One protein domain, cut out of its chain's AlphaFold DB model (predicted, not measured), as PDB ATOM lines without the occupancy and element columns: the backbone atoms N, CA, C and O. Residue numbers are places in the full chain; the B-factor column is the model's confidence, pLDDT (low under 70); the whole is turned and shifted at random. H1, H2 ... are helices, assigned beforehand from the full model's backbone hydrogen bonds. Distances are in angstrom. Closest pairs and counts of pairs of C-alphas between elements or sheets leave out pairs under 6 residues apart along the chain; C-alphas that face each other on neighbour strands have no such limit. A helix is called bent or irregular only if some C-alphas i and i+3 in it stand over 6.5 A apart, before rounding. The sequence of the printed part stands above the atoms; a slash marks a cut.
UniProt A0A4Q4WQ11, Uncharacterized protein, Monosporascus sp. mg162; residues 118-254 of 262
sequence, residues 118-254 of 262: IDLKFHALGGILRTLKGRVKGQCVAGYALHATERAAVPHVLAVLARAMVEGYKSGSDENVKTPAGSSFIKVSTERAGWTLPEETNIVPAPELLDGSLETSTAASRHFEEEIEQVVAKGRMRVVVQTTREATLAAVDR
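What this domain is: This is residues 118 to 254 of the 262 residues of an uncharacterized protein of Monosporascus sp. mg162 (UniProt A0A4Q4WQ11). Two lobes of helices stand at opposite ends: in the larger, the long helices H2 and H6 run side by side, with H5 in a hairpin beside H6 and H4 crossing H2; in the smaller, H1 and H3 lie side by side. Three long links run between the lobes. The printed part has 137 residues with six named helices, H1 to H6 in chain order, and no named strand, class all helix. The whole is compact, with a radius of gyration of the C-alphas of 16.6 A and spans of 48, 34 and 22 A.

How they stand to each other: H2, residues 151 to 167, touches H6, residues 236 to 252, at a shallow tilt of 25 degrees, opposite ways; their closest C-alphas, of Pro 155 and Thr 248, are 5.1 A apart. H5, residues 222 to 231, forms a hairpin with H6, touching its residues 238 to 242 alone; the closest C-alphas, of Ile 228 and Arg 238, are 6.9 A apart. H2, H5 and H6 form a bundle, helices side by side. H4, residues 211 to 220, touches H2 at a steep tilt of 60 degrees; the closest C-alphas, of His 156 and Gly 212, are 4.8 A apart. H1, residues 122 to 132, touches H3, residues 183 to 192, at a shallow tilt of 34.9 degrees, only just short of steep; the closest C-alphas, of Gly 126 and Ser 189, are 5.3 A apart. H1 and H3 are apart from H2, H4, H5 and H6. Every O i to N i+4 pair is within hydrogen-bond range in H3, H4, H5 and H6, against 5 of 7 in H1 and 11 of 13 in H2.

Where its parts are: H2 is 25.7 A long and begins at C-alpha 151 (65.897, 102.005, 67.975). H6 is 24.8 A long and ends at C-alpha 252 (64.864, 109.865, 61.111). H1 and H2 are irregular: C-alphas 123 and 126 are 7.7 A apart, and C-alphas 152 and 155 are 7.0 A apart.

The domain as a whole: The two C-alphas farthest apart, of Gly 134 and Asp 253, are 49.1 A apart. The printed part has no cut; the links H1 to H2, H2 to H3 and H3 to H4 are long. Residues 118 to 123 and residue 254 have pLDDT under 70.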
ATOM      1  N   ILE A 118      72.699 117.245  89.019       42.28
ATOM      2  CA  ILE A 118      73.276 118.340  88.238       42.28
ATOM      3  C   ILE A 118      73.226 117.904  86.781       42.28
ATOM      4  O   ILE A 118      73.887 116.934  86.409       42.28
ATOM      5  N   ASP A 119      72.445 118.624  85.982       45.25
ATOM      6  CA  ASP A 119      72.579 118.604  84.533       45.25
ATOM      7  C   ASP A 119      73.801 119.462  84.177       45.25
ATOM      8  O   ASP A 119      73.873 120.659  84.485       45.25
ATOM      9  N   LEU A 120      74.862 118.811  83.710       52.31
ATOM     10  CA  LEU A 120      76.208 119.370  83.721       52.31
ATOM     11  C   LEU A 120      76.650 119.787  82.329       52.31
ATOM     12  O   LEU A 120      76.725 118.988  81.400       52.31
ATOM     13  N   LYS A 121      77.189 121.007  82.253       63.53
ATOM     14  CA  LYS A 121      78.260 121.309  81.301       63.53
ATOM     15  C   LYS A 121      79.452 120.404  81.642       63.53
ATOM     16  O   LYS A 121      80.265 120.738  82.505       63.53
ATOM     17  N   PHE A 122      79.549 119.245  80.993       66.88
ATOM     18  CA  PHE A 122      80.484 118.181  81.384       66.88
ATOM     19  C   PHE A 122      81.965 118.593  81.403       66.88
ATOM     20  O   PHE A 122      82.739 118.019  82.168       66.88
ATOM     21  N   HIS A 123      82.370 119.630  80.659       68.38
ATOM     22  CA  HIS A 123      83.737 120.163  80.721       68.38
ATOM     23  C   HIS A 123      84.126 120.694  82.116       68.38
ATOM     24  O   HIS A 123      85.300 120.680  82.476       68.38
ATOM     25  N   ALA A 124      83.154 121.130  82.926       80.25
ATOM     26  CA  ALA A 124      83.374 121.623  84.285       80.25
ATOM     27  C   ALA A 124      83.165 120.544  85.368       80.25
ATOM     28  O   ALA A 124      83.399 120.814  86.551       80.25
ATOM     29  N   LEU A 125      82.768 119.321  84.983       85.31
ATOM     30  CA  LEU A 125      82.347 118.254  85.898       85.31
ATOM     31  C   LEU A 125      83.362 118.003  87.016       85.31
ATOM     32  O   LEU A 125      83.022 118.068  88.193       85.31
ATOM     33  N   GLY A 126      84.626 117.764  86.663       86.31
ATOM     34  CA  GLY A 126      85.656 117.459  87.659       86.31
ATOM     35  C   GLY A 126      85.871 118.591  88.671       86.31
ATOM     36  O   GLY A 126      86.109 118.327  89.848       86.31
ATOM     37  N   GLY A 127      85.769 119.854  88.240       88.62
ATOM     38  CA  GLY A 127      85.888 121.015  89.128       88.62
ATOM     39  C   GLY A 127      84.706 121.135  90.089       88.62
ATOM     40  O   GLY A 127      84.902 121.355  91.285       88.62
ATOM     41  N   ILE A 128      83.494 120.912  89.579       90.06
ATOM     42  CA  ILE A 128      82.261 120.907  90.373       90.06
ATOM     43  C   ILE A 128      82.311 119.784  91.414       90.06
ATOM     44  O   ILE A 128      82.154 120.043  92.606       90.06
ATOM     45  N   LEU A 129      82.642 118.558  90.999       91.38
ATOM     46  CA  LEU A 129      82.744 117.410  91.900       91.38
ATOM     47  C   LEU A 129      83.788 117.631  93.000       91.38
ATOM     48  O   LEU A 129      83.511 117.352  94.166       91.38
ATOM     49  N   ARG A 130      84.967 118.176  92.674       92.50
ATOM     50  CA  ARG A 130      85.975 118.521  93.693       92.50
ATOM     51  C   ARG A 130      85.468 119.575  94.671       92.50
ATOM     52  O   ARG A 130      85.704 119.452  95.866       92.50
ATOM     53  N   THR A 131      84.750 120.581  94.177       94.31
ATOM     54  CA  THR A 131      84.194 121.652  95.017       94.31
ATOM     55  C   THR A 131      83.159 121.121  96.007       94.31
ATOM     56  O   THR A 131      83.090 121.595  97.139       94.31
ATOM     57  N   LEU A 132      82.366 120.128  95.600       92.06
ATOM     58  CA  LEU A 132      81.344 119.505  96.443       92.06
ATOM     59  C   LEU A 132      81.916 118.475  97.427       92.06
ATOM     60  O   LEU A 132      81.259 118.143  98.419       92.06
ATOM     61  N   LYS A 133      83.128 117.959  97.188       91.19
ATOM     62  CA  LYS A 133      83.728 116.911  98.020       91.19
ATOM     63  C   LYS A 133      83.890 117.393  99.462       91.19
ATOM     64  O   LYS A 133      84.441 118.456  99.725       91.19
ATOM     65  N   GLY A 134      83.367 116.604 100.401       91.25
ATOM     66  CA  GLY A 134      83.363 116.935 101.830       91.25
ATOM     67  C   GLY A 134      82.301 117.959 102.250       91.25
ATOM     68  O   GLY A 134      82.140 118.184 103.444       91.25
ATOM     69  N   ARG A 135      81.554 118.552 101.305       94.00
ATOM     70  CA  ARG A 135      80.438 119.479 101.586       94.00
ATOM     71  C   ARG A 135      79.075 118.803 101.500       94.00
ATOM     72  O   ARG A 135      78.157 119.189 102.217       94.00
ATOM     73  N   VAL A 136      78.948 117.799 100.635       93.19
ATOM     74  CA  VAL A 136      77.731 116.992 100.477       93.19
ATOM     75  C   VAL A 136      78.023 115.523 100.762       93.19
ATOM     76  O   VAL A 136      79.147 115.052 100.579       93.19
ATOM     77  N   LYS A 137      77.002 114.794 101.226       88.31
ATOM     78  CA  LYS A 137      77.115 113.363 101.557       88.31
ATOM     79  C   LYS A 137      77.218 112.479 100.312       88.31
ATOM     80  O   LYS A 137      77.847 111.429 100.362       88.31
ATOM     81  N   GLY A 138      76.610 112.908  99.211       88.56
ATOM     82  CA  GLY A 138      76.559 112.185  97.947       88.56
ATOM     83  C   GLY A 138      76.010 113.079  96.843       88.56
ATOM     84  O   GLY A 138      75.487 114.159  97.116       88.56
ATOM     85  N   GLN A 139      76.156 112.630  95.602       86.31
ATOM     86  CA  GLN A 139      75.770 113.368  94.407       86.31
ATOM     87  C   GLN A 139      75.249 112.378  93.368       86.31
ATOM     88  O   GLN A 139      75.882 111.346  93.152       86.31
ATOM     89  N   CYS A 140      74.142 112.714  92.707       88.88
ATOM     90  CA  CYS A 140      73.696 112.004  91.515       88.88
ATOM     91  C   CYS A 140      74.091 112.814  90.278       88.88
ATOM     92  O   CYS A 140      73.932 114.038  90.242       88.88
ATOM     93  N   VAL A 141      74.623 112.128  89.272       86.19
ATOM     94  CA  VAL A 141      74.904 112.703  87.953       86.19
ATOM     95  C   VAL A 141      73.996 111.991  86.967       86.19
ATOM     96  O   VAL A 141      74.010 110.766  86.897       86.19
ATOM     97  N   ALA A 142      73.201 112.764  86.237       85.75
ATOM     98  CA  ALA A 142      72.350 112.268  85.170       85.75
ATOM     99  C   ALA A 142      72.756 112.952  83.863       85.75
ATOM    100  O   ALA A 142      73.207 114.096  83.869       85.75
ATOM    101  N   GLY A 143      72.620 112.238  82.755       83.88
ATOM    102  CA  GLY A 143      72.874 112.762  81.421       83.88
ATOM    103  C   GLY A 143      72.391 111.781  80.367       83.88
ATOM    104  O   GLY A 143      72.211 110.595  80.652       83.88
ATOM    105  N   TYR A 144      72.186 112.273  79.148       87.88
ATOM    106  CA  TYR A 144      71.822 111.410  78.032       87.88
ATOM    107  C   TYR A 144      72.959 110.444  77.702       87.88
ATOM    108  O   TYR A 144      74.119 110.831  77.539       87.88
ATOM    109  N   ALA A 145      72.611 109.167  77.584       89.00
ATOM    110  CA  ALA A 145      73.549 108.149  77.161       89.00
ATOM    111  C   ALA A 145      73.951 108.373  75.693       89.00
ATOM    112  O   ALA A 145      73.106 108.574  74.826       89.00
ATOM    113  N   LEU A 146      75.246 108.247  75.387       90.50
ATOM    114  CA  LEU A 146      75.756 108.306  74.004       90.50
ATOM    115  C   LEU A 146      75.586 106.980  73.246       90.50
ATOM    116  O   LEU A 146      76.348 106.663  72.336       90.50
ATOM    117  N   HIS A 147      74.605 106.181  73.655       90.69
ATOM    118  CA  HIS A 147      74.167 104.971  72.978       90.69
ATOM    119  C   HIS A 147      72.651 104.862  73.115       90.69
ATOM    120  O   HIS A 147      72.076 105.258  74.128       90.69
ATOM    121  N   ALA A 148      72.006 104.312  72.092       90.12
ATOM    122  CA  ALA A 148      70.568 104.108  72.081       90.12
ATOM    123  C   ALA A 148      70.245 102.672  72.514       90.12
ATOM    124  O   ALA A 148      70.695 101.720  71.876       90.12
ATOM    125  N   THR A 149      69.460 102.513  73.579       87.81
ATOM    126  CA  THR A 149      68.869 101.218  73.961       87.81
ATOM    127  C   THR A 149      67.634 100.899  73.120       87.81
ATOM    128  O   THR A 149      67.368  99.741  72.819       87.81
ATOM    129  N   GLU A 150      66.923 101.941  72.685       87.19
ATOM    130  CA  GLU A 150      65.769 101.855  71.800       87.19
ATOM    131  C   GLU A 150      66.125 102.331  70.398       87.19
ATOM    132  O   GLU A 150      66.751 103.376  70.211       87.19
ATOM    133  N   ARG A 151      65.645 101.621  69.374       87.12
ATOM    134  CA  ARG A 151      65.897 102.005  67.975       87.12
ATOM    135  C   ARG A 151      65.413 103.426  67.665       87.12
ATOM    136  O   ARG A 151      66.041 104.119  66.869       87.12
ATOM    137  N   ALA A 152      64.318 103.851  68.294       86.69
ATOM    138  CA  ALA A 152      63.754 105.188  68.124       86.69
ATOM    139  C   ALA A 152      64.660 106.310  68.667       86.69
ATOM    140  O   ALA A 152      64.520 107.445  68.230       86.69
ATOM    141  N   ALA A 153      65.608 106.001  69.561       89.50
ATOM    142  CA  ALA A 153      66.551 106.969  70.125       89.50
ATOM    143  C   ALA A 153      67.848 107.110  69.303       89.50
ATOM    144  O   ALA A 153      68.648 108.005  69.560       89.50
ATOM    145  N   VAL A 154      68.075 106.267  68.286       93.06
ATOM    146  CA  VAL A 154      69.267 106.361  67.419       93.06
ATOM    147  C   VAL A 154      69.415 107.739  66.756       93.06
ATOM    148  O   VAL A 154      70.518 108.284  66.810       93.06
ATOM    149  N   PRO A 155      68.361 108.341  66.164       93.12
ATOM    150  CA  PRO A 155      68.485 109.658  65.546       93.12
ATOM    151  C   PRO A 155      68.883 110.737  66.557       93.12
ATOM    152  O   PRO A 155      69.672 111.618  66.231       93.12
ATOM    153  N   HIS A 156      68.389 110.638  67.793       92.56
ATOM    154  CA  HIS A 156      68.724 111.563  68.876       92.56
ATOM    155  C   HIS A 156      70.222 111.530  69.196       92.56
ATOM    156  O   HIS A 156      70.875 112.569  69.149       92.56
ATOM    157  N   VAL A 157      70.801 110.343  69.401       93.38
ATOM    158  CA  VAL A 157      72.247 110.202  69.667       93.38
ATOM    159  C   VAL A 157      73.090 110.792  68.529       93.38
ATOM    160  O   VAL A 157      74.077 111.481  68.784       93.38
ATOM    161  N   LEU A 158      72.706 110.562  67.271       95.38
ATOM    162  CA  LEU A 158      73.423 111.116  66.117       95.38
ATOM    163  C   LEU A 158      73.300 112.645  66.038       95.38
ATOM    164  O   LEU A 158      74.291 113.321  65.761       95.38
ATOM    165  N   ALA A 159      72.122 113.196  66.342       94.38
ATOM    166  CA  ALA A 159      71.896 114.638  66.398       94.38
ATOM    167  C   ALA A 159      72.773 115.314  67.463       94.38
ATOM    168  O   ALA A 159      73.445 116.302  67.159       94.38
ATOM    169  N   VAL A 160      72.842 114.735  68.670       94.12
ATOM    170  CA  VAL A 160      73.721 115.187  69.765       94.12
ATOM    171  C   VAL A 160      75.174 115.237  69.305       94.12
ATOM    172  O   VAL A 160      75.862 116.236  69.513       94.12
ATOM    173  N   LEU A 161      75.658 114.168  68.665       94.06
ATOM    174  CA  LEU A 161      77.041 114.098  68.194       94.06
ATOM    175  C   LEU A 161      77.319 115.124  67.091       94.06
ATOM    176  O   LEU A 161      78.343 115.802  67.151       94.06
ATOM    177  N   ALA A 162      76.412 115.288  66.124       94.75
ATOM    178  CA  ALA A 162      76.556 116.283  65.064       94.75
ATOM    179  C   ALA A 162      76.643 117.705  65.640       94.75
ATOM    180  O   ALA A 162      77.574 118.448  65.320       94.75
ATOM    181  N   ARG A 163      75.709 118.067  66.529       94.44
ATOM    182  CA  ARG A 163      75.685 119.373  67.200       94.44
ATOM    183  C   ARG A 163      76.969 119.599  67.994       94.44
ATOM    184  O   ARG A 163      77.628 120.616  67.809       94.44
ATOM    185  N   ALA A 164      77.382 118.622  68.796       91.69
ATOM    186  CA  ALA A 164      78.612 118.699  69.574       91.69
ATOM    187  C   ALA A 164      79.867 118.933  68.723       91.69
ATOM    188  O   ALA A 164      80.758 119.679  69.133       91.69
ATOM    189  N   MET A 165      79.948 118.314  67.540       92.94
ATOM    190  CA  MET A 165      81.068 118.550  66.633       92.94
ATOM    191  C   MET A 165      81.118 120.001  66.158       92.94
ATOM    192  O   MET A 165      82.211 120.551  66.104       92.94
ATOM    193  N   VAL A 166      79.974 120.626  65.847       94.06
ATOM    194  CA  VAL A 166      79.905 122.051  65.471       94.06
ATOM    195  C   VAL A 166      80.284 122.944  66.649       94.06
ATOM    196  O   VAL A 166      81.126 123.829  66.500       94.06
ATOM    197  N   GLU A 167      79.727 122.683  67.835       91.50
ATOM    198  CA  GLU A 167      80.012 123.487  69.030       91.50
ATOM    199  C   GLU A 167      81.488 123.452  69.435       91.50
ATOM    200  O   GLU A 167      82.006 124.447  69.937       91.50
ATOM    201  N   GLY A 168      82.196 122.353  69.156       89.56
ATOM    202  CA  GLY A 168      83.637 122.238  69.397       89.56
ATOM    203  C   GLY A 168      84.502 123.239  68.617       89.56
ATOM    204  O   GLY A 168      85.645 123.473  69.005       89.56
ATOM    205  N   TYR A 169      83.978 123.849  67.549       90.50
ATOM    206  CA  TYR A 169      84.664 124.895  66.780       90.50
ATOM    207  C   TYR A 169      84.342 126.315  67.258       90.50
ATOM    208  O   TYR A 169      84.982 127.268  66.810       90.50
ATOM    209  N   LYS A 170      83.372 126.486  68.162       88.81
ATOM    210  CA  LYS A 170      83.000 127.804  68.680       88.81
ATOM    211  C   LYS A 170      83.798 128.135  69.940       88.81
ATOM    212  O   LYS A 170      83.953 127.311  70.835       88.81
ATOM    213  N   SER A 171      84.258 129.381  70.056       82.94
ATOM    214  CA  SER A 171      84.909 129.889  71.277       82.94
ATOM    215  C   SER A 171      83.927 130.117  72.433       82.94
ATOM    216  O   SER A 171      84.332 130.238  73.586       82.94
ATOM    217  N   GLY A 172      82.634 130.188  72.119       80.69
ATOM    218  CA  GLY A 172      81.524 130.289  73.052       80.69
ATOM    219  C   GLY A 172      80.267 129.752  72.378       80.69
ATOM    220  O   GLY A 172      80.096 129.894  71.171       80.69
ATOM    221  N   SER A 173      79.414 129.097  73.151       79.31
ATOM    222  CA  SER A 173      78.192 128.473  72.658       79.31
ATOM    223  C   SER A 173      77.102 128.660  73.696       79.31
ATOM    224  O   SER A 173      77.377 128.480  74.885       79.31
ATOM    225  N   ASP A 174      75.887 128.966  73.247       80.31
ATOM    226  CA  ASP A 174      74.666 128.997  74.058       80.31
ATOM    227  C   ASP A 174      73.752 127.794  73.779       80.31
ATOM    228  O   ASP A 174      72.687 127.680  74.375       80.31
ATOM    229  N   GLU A 175      74.204 126.853  72.946       80.94
ATOM    230  CA  GLU A 175      73.459 125.639  72.610       80.94
ATOM    231  C   GLU A 175      73.278 124.718  73.813       80.94
ATOM    232  O   GLU A 175      74.104 124.684  74.728       80.94
ATOM    233  N   ASN A 176      72.220 123.910  73.793       76.31
ATOM    234  CA  ASN A 176      71.981 122.928  74.849       76.31
ATOM    235  C   ASN A 176      73.104 121.871  74.886       76.31
ATOM    236  O   ASN A 176      73.730 121.615  75.916       76.31
ATOM    237  N   VAL A 177      73.431 121.317  73.716       81.88
ATOM    238  CA  VAL A 177      74.460 120.286  73.555       81.88
ATOM    239  C   VAL A 177      75.795 120.930  73.187       81.88
ATOM    240  O   VAL A 177      75.968 121.385  72.064       81.88
ATOM    241  N   LYS A 178      76.766 120.920  74.112       82.88
ATOM    242  CA  LYS A 178      78.126 121.471  73.880       82.88
ATOM    243  C   LYS A 178      79.217 120.412  73.904       82.88
ATOM    244  O   LYS A 178      80.090 120.367  73.047       82.88
ATOM    245  N   THR A 179      79.205 119.579  74.938       82.56
ATOM    246  CA  THR A 179      80.246 118.576  75.177       82.56
ATOM    247  C   THR A 179      79.577 117.313  75.705       82.56
ATOM    248  O   THR A 179      79.444 117.166  76.922       82.56
ATOM    249  N   PRO A 180      79.101 116.426  74.817       85.69
ATOM    250  CA  PRO A 180      78.530 115.159  75.228       85.69
ATOM    251  C   PRO A 180      79.603 114.349  75.950       85.69
ATOM    252  O   PRO A 180      80.720 114.191  75.456       85.69
ATOM    253  N   ALA A 181      79.267 113.842  77.131       85.06
ATOM    254  CA  ALA A 181      80.151 112.988  77.903       85.06
ATOM    255  C   ALA A 181      79.542 111.601  78.029       85.06
ATOM    256  O   ALA A 181      78.444 111.427  78.547       85.06
ATOM    257  N   GLY A 182      80.291 110.599  77.579       86.44
ATOM    258  CA  GLY A 182      79.934 109.213  77.835       86.44
ATOM    259  C   GLY A 182      80.139 108.844  79.305       86.44
ATOM    260  O   GLY A 182      80.942 109.455  80.014       86.44
ATOM    261  N   SER A 183      79.474 107.768  79.726       87.62
ATOM    262  CA  SER A 183      79.636 107.141  81.046       87.62
ATOM    263  C   SER A 183      81.104 106.993  81.468       87.62
ATOM    264  O   SER A 183      81.483 107.364  82.578       87.62
ATOM    265  N   SER A 184      81.969 106.528  80.560       87.94
ATOM    266  CA  SER A 184      83.400 106.344  80.833       87.94
ATOM    267  C   SER A 184      84.103 107.646  81.232       87.94
ATOM    268  O   SER A 184      84.885 107.657  82.182       87.94
ATOM    269  N   PHE A 185      83.793 108.759  80.564       87.50
ATOM    270  CA  PHE A 185      84.341 110.070  80.911       87.50
ATOM    271  C   PHE A 185      83.856 110.537  82.286       87.50
ATOM    272  O   PHE A 185      84.645 111.065  83.074       87.50
ATOM    273  N   ILE A 186      82.570 110.328  82.586       88.12
ATOM    274  CA  ILE A 186      81.965 110.698  83.871       88.12
ATOM    275  C   ILE A 186      82.617 109.904  85.007       88.12
ATOM    276  O   ILE A 186      83.027 110.506  86.000       88.12
ATOM    277  N   LYS A 187      82.797 108.589  84.841       90.06
ATOM    278  CA  LYS A 187      83.476 107.711  85.810       90.06
ATOM    279  C   LYS A 187      84.888 108.183  86.115       90.06
ATOM    280  O   LYS A 187      85.190 108.506  87.261       90.06
ATOM    281  N   VAL A 188      85.712 108.339  85.078       90.19
ATOM    282  CA  VAL A 188      87.103 108.796  85.227       90.19
ATOM    283  C   VAL A 188      87.162 110.174  85.892       90.19
ATOM    284  O   VAL A 188      88.008 110.423  86.748       90.19
ATOM    285  N   SER A 189      86.256 111.085  85.529       89.81
ATOM    286  CA  SER A 189      86.180 112.421  86.138       89.81
ATOM    287  C   SER A 189      85.778 112.371  87.612       89.81
ATOM    288  O   SER A 189      86.304 113.140  88.418       89.81
ATOM    289  N   THR A 190      84.874 111.457  87.964       90.69
ATOM    290  CA  THR A 190      84.371 111.232  89.324       90.69
ATOM    291  C   THR A 190      85.461 110.659  90.223       90.69
ATOM    292  O   THR A 190      85.752 111.228  91.278       90.69
ATOM    293  N   GLU A 191      86.147 109.617  89.761       91.88
ATOM    294  CA  GLU A 191      87.279 109.001  90.459       91.88
ATOM    295  C   GLU A 191      88.413 110.006  90.682       91.88
ATOM    296  O   GLU A 191      88.893 110.177  91.803       91.88
ATOM    297  N   ARG A 192      88.785 110.772  89.646       92.62
ATOM    298  CA  ARG A 192      89.797 111.842  89.749       92.62
ATOM    299  C   ARG A 192      89.400 112.968  90.702       92.62
ATOM    300  O   ARG A 192      90.267 113.693  91.186       92.62
ATOM    301  N   ALA A 193      88.109 113.155  90.951       92.69
ATOM    302  CA  ALA A 193      87.604 114.109  91.932       92.69
ATOM    303  C   ALA A 193      87.523 113.520  93.357       92.69
ATOM    304  O   ALA A 193      87.042 114.195  94.267       92.69
ATOM    305  N   GLY A 194      88.007 112.290  93.565       93.62
ATOM    306  CA  GLY A 194      88.033 111.617  94.863       93.62
ATOM    307  C   GLY A 194      86.678 111.050  95.283       93.62
ATOM    308  O   GLY A 194      86.430 110.858  96.476       93.62
ATOM    309  N   TRP A 195      85.768 110.831  94.338       94.44
ATOM    310  CA  TRP A 195      84.471 110.208  94.582       94.44
ATOM    311  C   TRP A 195      84.486 108.733  94.188       94.44
ATOM    312  O   TRP A 195      85.233 108.317  93.310       94.44
ATOM    313  N   THR A 196      83.629 107.956  94.840       93.06
ATOM    314  CA  THR A 196      83.336 106.564  94.489       93.06
ATOM    315  C   THR A 196      81.986 106.515  93.788       93.06
ATOM    316  O   THR A 196      81.050 107.169  94.252       93.06
ATOM    317  N   LEU A 197      81.869 105.733  92.717       91.00
ATOM    318  CA  LEU A 197      80.604 105.496  92.023       91.00
ATOM    319  C   LEU A 197      80.065 104.111  92.422       91.00
ATOM    320  O   LEU A 197      80.565 103.114  91.908       91.00
ATOM    321  N   PRO A 198      79.103 104.024  93.358       90.94
ATOM    322  CA  PRO A 198      78.590 102.734  93.814       90.94
ATOM    323  C   PRO A 198      77.626 102.087  92.810       90.94
ATOM    324  O   PRO A 198      77.531 100.867  92.767       90.94
ATOM    325  N   GLU A 199      76.918 102.893  92.016       90.50
ATOM    326  CA  GLU A 199      75.862 102.434  91.115       90.50
ATOM    327  C   GLU A 199      75.837 103.276  89.836       90.50
ATOM    328  O   GLU A 199      76.102 104.479  89.854       90.50
ATOM    329  N   GLU A 200      75.493 102.625  88.728       91.25
ATOM    330  CA  GLU A 200      75.163 103.245  87.453       91.25
ATOM    331  C   GLU A 200      74.013 102.462  86.819       91.25
ATOM    332  O   GLU A 200      74.013 101.231  86.826       91.25
ATOM    333  N   THR A 201      73.055 103.173  86.230       91.31
ATOM    334  CA  THR A 201      71.941 102.561  85.510       91.31
ATOM    335  C   THR A 201      71.533 103.408  84.309       91.31
ATOM    336  O   THR A 201      71.743 104.621  84.294       91.31
ATOM    337  N   ASN A 202      70.936 102.762  83.307       89.44
ATOM    338  CA  ASN A 202      70.324 103.430  82.165       89.44
ATOM    339  C   ASN A 202      68.813 103.502  82.380       89.44
ATOM    340  O   ASN A 202      68.163 102.478  82.596       89.44
ATOM    341  N   ILE A 203      68.252 104.701  82.258       88.75
ATOM    342  CA  ILE A 203      66.809 104.923  82.316       88.75
ATOM    343  C   ILE A 203      66.338 105.247  80.903       88.75
ATOM    344  O   ILE A 203      66.825 106.196  80.290       88.75
ATOM    345  N   VAL A 204      65.394 104.460  80.386       87.31
ATOM    346  CA  VAL A 204      64.698 104.799  79.141       87.31
ATOM    347  C   VAL A 204      63.620 105.828  79.490       87.31
ATOM    348  O   VAL A 204      62.738 105.510  80.292       87.31
ATOM    349  N   PRO A 205      63.694 107.061  78.961       82.62
ATOM    350  CA  PRO A 205      62.699 108.080  79.254       82.62
ATOM    351  C   PRO A 205      61.340 107.716  78.651       82.62
ATOM    352  O   PRO A 205      61.240 106.903  77.728       82.62
ATOM    353  N   ALA A 206      60.288 108.350  79.168       83.94
ATOM    354  CA  ALA A 206      58.955 108.216  78.601       83.94
ATOM    355  C   ALA A 206      58.938 108.731  77.140       83.94
ATOM    356  O   ALA A 206      59.648 109.699  76.840       83.94
ATOM    357  N   PRO A 207      58.162 108.116  76.225       75.50
ATOM    358  CA  PRO A 207      58.139 108.487  74.804       75.50
ATOM    359  C   PRO A 207      57.790 109.954  74.517       75.50
ATOM    360  O   PRO A 207      58.065 110.447  73.427       75.50
ATOM    361  N   GLU A 208      57.169 110.642  75.473       79.50
ATOM    362  CA  GLU A 208      56.733 112.033  75.374       79.50
ATOM    363  C   GLU A 208      57.863 113.042  75.633       79.50
ATOM    364  O   GLU A 208      57.651 114.245  75.470       79.50
ATOM    365  N   LEU A 209      59.057 112.586  76.038       82.62
ATOM    366  CA  LEU A 209      60.196 113.469  76.271       82.62
ATOM    367  C   LEU A 209      60.682 114.081  74.948       82.62
ATOM    368  O   LEU A 209      61.120 113.378  74.034       82.62
ATOM    369  N   LEU A 210      60.588 115.407  74.844       83.44
ATOM    370  CA  LEU A 210      60.718 116.112  73.569       83.44
ATOM    371  C   LEU A 210      62.161 116.345  73.123       83.44
ATOM    372  O   LEU A 210      62.364 116.615  71.938       83.44
ATOM    373  N   ASP A 211      63.149 116.201  74.007       84.31
ATOM    374  CA  ASP A 211      64.568 116.468  73.737       84.31
ATOM    375  C   ASP A 211      65.054 115.772  72.462       84.31
ATOM    376  O   ASP A 211      65.648 116.401  71.586       84.31
ATOM    377  N   GLY A 212      64.680 114.501  72.280       85.56
ATOM    378  CA  GLY A 212      65.042 113.747  71.083       85.56
ATOM    379  C   GLY A 212      64.468 114.334  69.793       85.56
ATOM    380  O   GLY A 212      65.152 114.369  68.771       85.56
ATOM    381  N   SER A 213      63.234 114.841  69.821       86.75
ATOM    382  CA  SER A 213      62.601 115.469  68.651       86.75
ATOM    383  C   SER A 213      63.131 116.882  68.382       86.75
ATOM    384  O   SER A 213      63.324 117.266  67.227       86.75
ATOM    385  N   LEU A 214      63.430 117.645  69.436       87.31
ATOM    386  CA  LEU A 214      64.018 118.979  69.332       87.31
ATOM    387  C   LEU A 214      65.420 118.922  68.721       87.31
ATOM    388  O   LEU A 214      65.720 119.645  67.772       87.31
ATOM    389  N   GLU A 215      66.274 118.023  69.205       91.69
ATOM    390  CA  GLU A 215      67.654 117.933  68.729       91.69
ATOM    391  C   GLU A 215      67.731 117.358  67.313       91.69
ATOM    392  O   GLU A 215      68.477 117.866  66.474       91.69
ATOM    393  N   THR A 216      66.905 116.354  66.999       92.75
ATOM    394  CA  THR A 216      66.835 115.792  65.641       92.75
ATOM    395  C   THR A 216      66.285 116.786  64.629       92.75
ATOM    396  O   THR A 216      66.859 116.913  63.550       92.75
ATOM    397  N   SER A 217      65.228 117.530  64.966       91.81
ATOM    398  CA  SER A 217      64.684 118.568  64.080       91.81
ATOM    399  C   SER A 217      65.674 119.712  63.859       91.81
ATOM    400  O   SER A 217      65.836 120.173  62.728       91.81
ATOM    401  N   THR A 218      66.406 120.112  64.902       91.94
ATOM    402  CA  THR A 218      67.476 121.110  64.794       91.94
ATOM    403  C   THR A 218      68.574 120.625  63.853       91.94
ATOM    404  O   THR A 218      68.908 121.329  62.900       91.94
ATOM    405  N   ALA A 219      69.078 119.403  64.047       93.44
ATOM    406  CA  ALA A 219      70.095 118.818  63.174       93.44
ATOM    407  C   ALA A 219      69.599 118.636  61.726       93.44
ATOM    408  O   ALA A 219      70.362 118.786  60.772       93.44
ATOM    409  N   ALA A 220      68.311 118.351  61.539       93.38
ATOM    410  CA  ALA A 220      67.700 118.211  60.223       93.38
ATOM    411  C   ALA A 220      67.462 119.551  59.506       93.38
ATOM    412  O   ALA A 220      67.241 119.578  58.294       93.38
ATOM    413  N   SER A 221      67.497 120.671  60.227       95.00
ATOM    414  CA  SER A 221      67.180 121.982  59.665       95.00
ATOM    415  C   SER A 221      68.201 122.442  58.616       95.00
ATOM    416  O   SER A 221      69.364 122.027  58.611       95.00
ATOM    417  N   ARG A 222      67.768 123.343  57.723       95.00
ATOM    418  CA  ARG A 222      68.678 124.071  56.819       95.00
ATOM    419  C   ARG A 222      69.604 125.011  57.584       95.00
ATOM    420  O   ARG A 222      70.764 125.145  57.227       95.00
ATOM    421  N   HIS A 223      69.108 125.603  58.668       95.75
ATOM    422  CA  HIS A 223      69.895 126.505  59.499       95.75
ATOM    423  C   HIS A 223      71.142 125.817  60.067       95.75
ATOM    424  O   HIS A 223      72.232 126.371  60.005       95.75
ATOM    425  N   PHE A 224      71.006 124.577  60.545       95.19
ATOM    426  CA  PHE A 224      72.150 123.815  61.038       95.19
ATOM    427  C   PHE A 224      73.169 123.489  59.935       95.19
ATOM    428  O   PHE A 224      74.370 123.466  60.179       95.19
ATOM    429  N   GLU A 225      72.713 123.270  58.704       96.50
ATOM    430  CA  GLU A 225      73.598 123.067  57.553       96.50
ATOM    431  C   GLU A 225      74.403 124.325  57.214       96.50
ATOM    432  O   GLU A 225      75.626 124.262  57.100       96.50
ATOM    433  N   GLU A 226      73.733 125.475  57.146       96.31
ATOM    434  CA  GLU A 226      74.374 126.781  56.955       96.31
ATOM    435  C   GLU A 226      75.376 127.078  58.080       96.31
ATOM    436  O   GLU A 226      76.476 127.579  57.842       96.31
ATOM    437  N   GLU A 227      75.030 126.720  59.314       95.38
ATOM    438  CA  GLU A 227      75.896 126.876  60.475       95.38
ATOM    439  C   GLU A 227      77.170 126.024  60.368       95.38
ATOM    440  O   GLU A 227      78.267 126.523  60.631       95.38
ATOM    441  N   ILE A 228      77.066 124.767  59.916       95.94
ATOM    442  CA  ILE A 228      78.236 123.918  59.638       95.94
ATOM    443  C   ILE A 228      79.159 124.605  58.622       95.94
ATOM    444  O   ILE A 228      80.382 124.609  58.791       95.94
ATOM    445  N   GLU A 229      78.597 125.205  57.572       94.88
ATOM    446  CA  GLU A 229      79.377 125.892  56.543       94.88
ATOM    447  C   GLU A 229      80.081 127.155  57.045       94.88
ATOM    448  O   GLU A 229      81.166 127.483  56.546       94.88
ATOM    449  N   GLN A 230      79.486 127.848  58.012       93.94
ATOM    450  CA  GLN A 230      80.024 129.073  58.598       93.94
ATOM    451  C   GLN A 230      81.083 128.788  59.668       93.94
ATOM    452  O   GLN A 230      82.140 129.417  59.673       93.94
ATOM    453  N   VAL A 231      80.807 127.838  60.564       93.44
ATOM    454  CA  VAL A 231      81.601 127.601  61.778       93.44
ATOM    455  C   VAL A 231      82.747 126.623  61.524       93.44
ATOM    456  O   VAL A 231      83.865 126.828  61.996       93.44
ATOM    457  N   VAL A 232      82.499 125.548  60.772       92.94
ATOM    458  CA  VAL A 232      83.494 124.489  60.583       92.94
ATOM    459  C   VAL A 232      84.397 124.843  59.408       92.94
ATOM    460  O   VAL A 232      83.944 124.983  58.265       92.94
ATOM    461  N   ALA A 233      85.702 124.953  59.670       86.06
ATOM    462  CA  ALA A 233      86.699 125.260  58.648       86.06
ATOM    463  C   ALA A 233      86.559 124.344  57.417       86.06
ATOM    464  O   ALA A 233      86.260 123.150  57.525       86.06
ATOM    465  N   LYS A 234      86.778 124.908  56.222       82.38
ATOM    466  CA  LYS A 234      86.750 124.136  54.972       82.38
ATOM    467  C   LYS A 234      87.754 122.981  55.050       82.38
ATOM    468  O   LYS A 234      88.883 123.164  55.496       82.38
ATOM    469  N   GLY A 235      87.352 121.800  54.583       89.19
ATOM    470  CA  GLY A 235      88.219 120.625  54.500       89.19
ATOM    471  C   GLY A 235      87.601 119.374  55.113       89.19
ATOM    472  O   GLY A 235      86.386 119.267  55.262       89.19
ATOM    473  N   ARG A 236      88.465 118.416  55.471       92.88
ATOM    474  CA  ARG A 236      88.071 117.067  55.918       92.88
ATOM    475  C   ARG A 236      87.068 117.081  57.069       92.88
ATOM    476  O   ARG A 236      86.169 116.251  57.090       92.88
ATOM    477  N   MET A 237      87.197 118.024  58.001       92.94
ATOM    478  CA  MET A 237      86.307 118.051  59.157       92.94
ATOM    479  C   MET A 237      84.898 118.524  58.835       92.94
ATOM    480  O   MET A 237      83.958 117.953  59.375       92.94
ATOM    481  N   ARG A 238      84.725 119.458  57.894       95.00
ATOM    482  CA  ARG A 238      83.393 119.841  57.415       95.00
ATOM    483  C   ARG A 238      82.641 118.641  56.843       95.00
ATOM    484  O   ARG A 238      81.490 118.435  57.200       95.00
ATOM    485  N   VAL A 239      83.325 117.825  56.038       95.88
ATOM    486  CA  VAL A 239      82.743 116.605  55.458       95.88
ATOM    487  C   VAL A 239      82.291 115.645  56.558       95.88
ATOM    488  O   VAL A 239      81.166 115.177  56.522       95.88
ATOM    489  N   VAL A 240      83.117 115.406  57.582       95.50
ATOM    490  CA  VAL A 240      82.747 114.519  58.702       95.50
ATOM    491  C   VAL A 240      81.506 115.017  59.450       95.50
ATOM    492  O   VAL A 240      80.620 114.221  59.767       95.50
ATOM    493  N   VAL A 241      81.408 116.322  59.716       94.81
ATOM    494  CA  VAL A 241      80.235 116.896  60.395       94.81
ATOM    495  C   VAL A 241      78.987 116.797  59.512       94.81
ATOM    496  O   VAL A 241      77.936 116.373  59.994       94.81
ATOM    497  N   GLN A 242      79.108 117.093  58.214       95.81
ATOM    498  CA  GLN A 242      78.022 116.933  57.241       95.81
ATOM    499  C   GLN A 242      77.548 115.478  57.154       95.81
ATOM    500  O   GLN A 242      76.356 115.220  57.274       95.81
ATOM    501  N   THR A 243      78.463 114.509  57.068       96.25
ATOM    502  CA  THR A 243      78.118 113.080  57.068       96.25
ATOM    503  C   THR A 243      77.434 112.654  58.370       96.25
ATOM    504  O   THR A 243      76.525 111.829  58.352       96.25
ATOM    505  N   THR A 244      77.818 113.230  59.513       95.06
ATOM    506  CA  THR A 244      77.145 112.943  60.792       95.06
ATOM    507  C   THR A 244      75.706 113.471  60.781       95.06
ATOM    508  O   THR A 244      74.795 112.768  61.217       95.06
ATOM    509  N   ARG A 245      75.467 114.658  60.208       95.94
ATOM    510  CA  ARG A 245      74.112 115.181  59.973       95.94
ATOM    511  C   ARG A 245      73.306 114.292  59.022       95.94
ATOM    512  O   ARG A 245      72.151 113.992  59.308       95.94
ATOM    513  N   GLU A 246      73.892 113.856  57.913       96.00
ATOM    514  CA  GLU A 246      73.236 112.946  56.963       96.00
ATOM    515  C   GLU A 246      72.848 111.619  57.626       96.00
ATOM    516  O   GLU A 246      71.747 111.115  57.404       96.00
ATOM    517  N   ALA A 247      73.708 111.080  58.494       95.56
ATOM    518  CA  ALA A 247      73.396 109.889  59.276       95.56
ATOM    519  C   ALA A 247      72.188 110.115  60.201       95.56
ATOM    520  O   ALA A 247      71.335 109.231  60.313       95.56
ATOM    521  N   THR A 248      72.076 111.297  60.820       94.69
ATOM    522  CA  THR A 248      70.890 111.690  61.596       94.69
ATOM    523  C   THR A 248      69.635 111.683  60.727       94.69
ATOM    524  O   THR A 248      68.659 111.030  61.092       94.69
ATOM    525  N   LEU A 249      69.662 112.339  59.562       93.69
ATOM    526  CA  LEU A 249      68.528 112.388  58.626       93.69
ATOM    527  C   LEU A 249      68.094 110.987  58.183       93.69
ATOM    528  O   LEU A 249      66.929 110.622  58.310       93.69
ATOM    529  N   ALA A 250      69.049 110.153  57.771       93.38
ATOM    530  CA  ALA A 250      68.781 108.776  57.369       93.38
ATOM    531  C   ALA A 250      68.198 107.921  58.510       93.38
ATOM    532  O   ALA A 250      67.442 106.977  58.265       93.38
ATOM    533  N   ALA A 251      68.549 108.225  59.763       91.19
ATOM    534  CA  ALA A 251      67.985 107.560  60.929       91.19
ATOM    535  C   ALA A 251      66.548 108.028  61.228       91.19
ATOM    536  O   ALA A 251      65.740 107.195  61.644       91.19
ATOM    537  N   VAL A 252      66.227 109.308  60.994       87.12
ATOM    538  CA  VAL A 252      64.864 109.865  61.111       87.12
ATOM    539  C   VAL A 252      63.943 109.294  60.029       87.12
ATOM    540  O   VAL A 252      62.859 108.807  60.345       87.12
ATOM    541  N   ASP A 253      64.399 109.280  58.776       77.69
ATOM    542  CA  ASP A 253      63.610 108.860  57.606       77.69
ATOM    543  C   ASP A 253      63.411 107.342  57.514       77.69
ATOM    544  O   ASP A 253      62.725 106.830  56.623       77.69
ATOM    545  N   ARG A 254      64.016 106.575  58.427       66.69
ATOM    546  CA  ARG A 254      64.007 105.119  58.354       66.69
ATOM    547  C   ARG A 254      62.584 104.595  58.592       66.69
ATOM    548  O   ARG A 254      62.057 104.741  59.699       66.69
TER     549      ARG A 254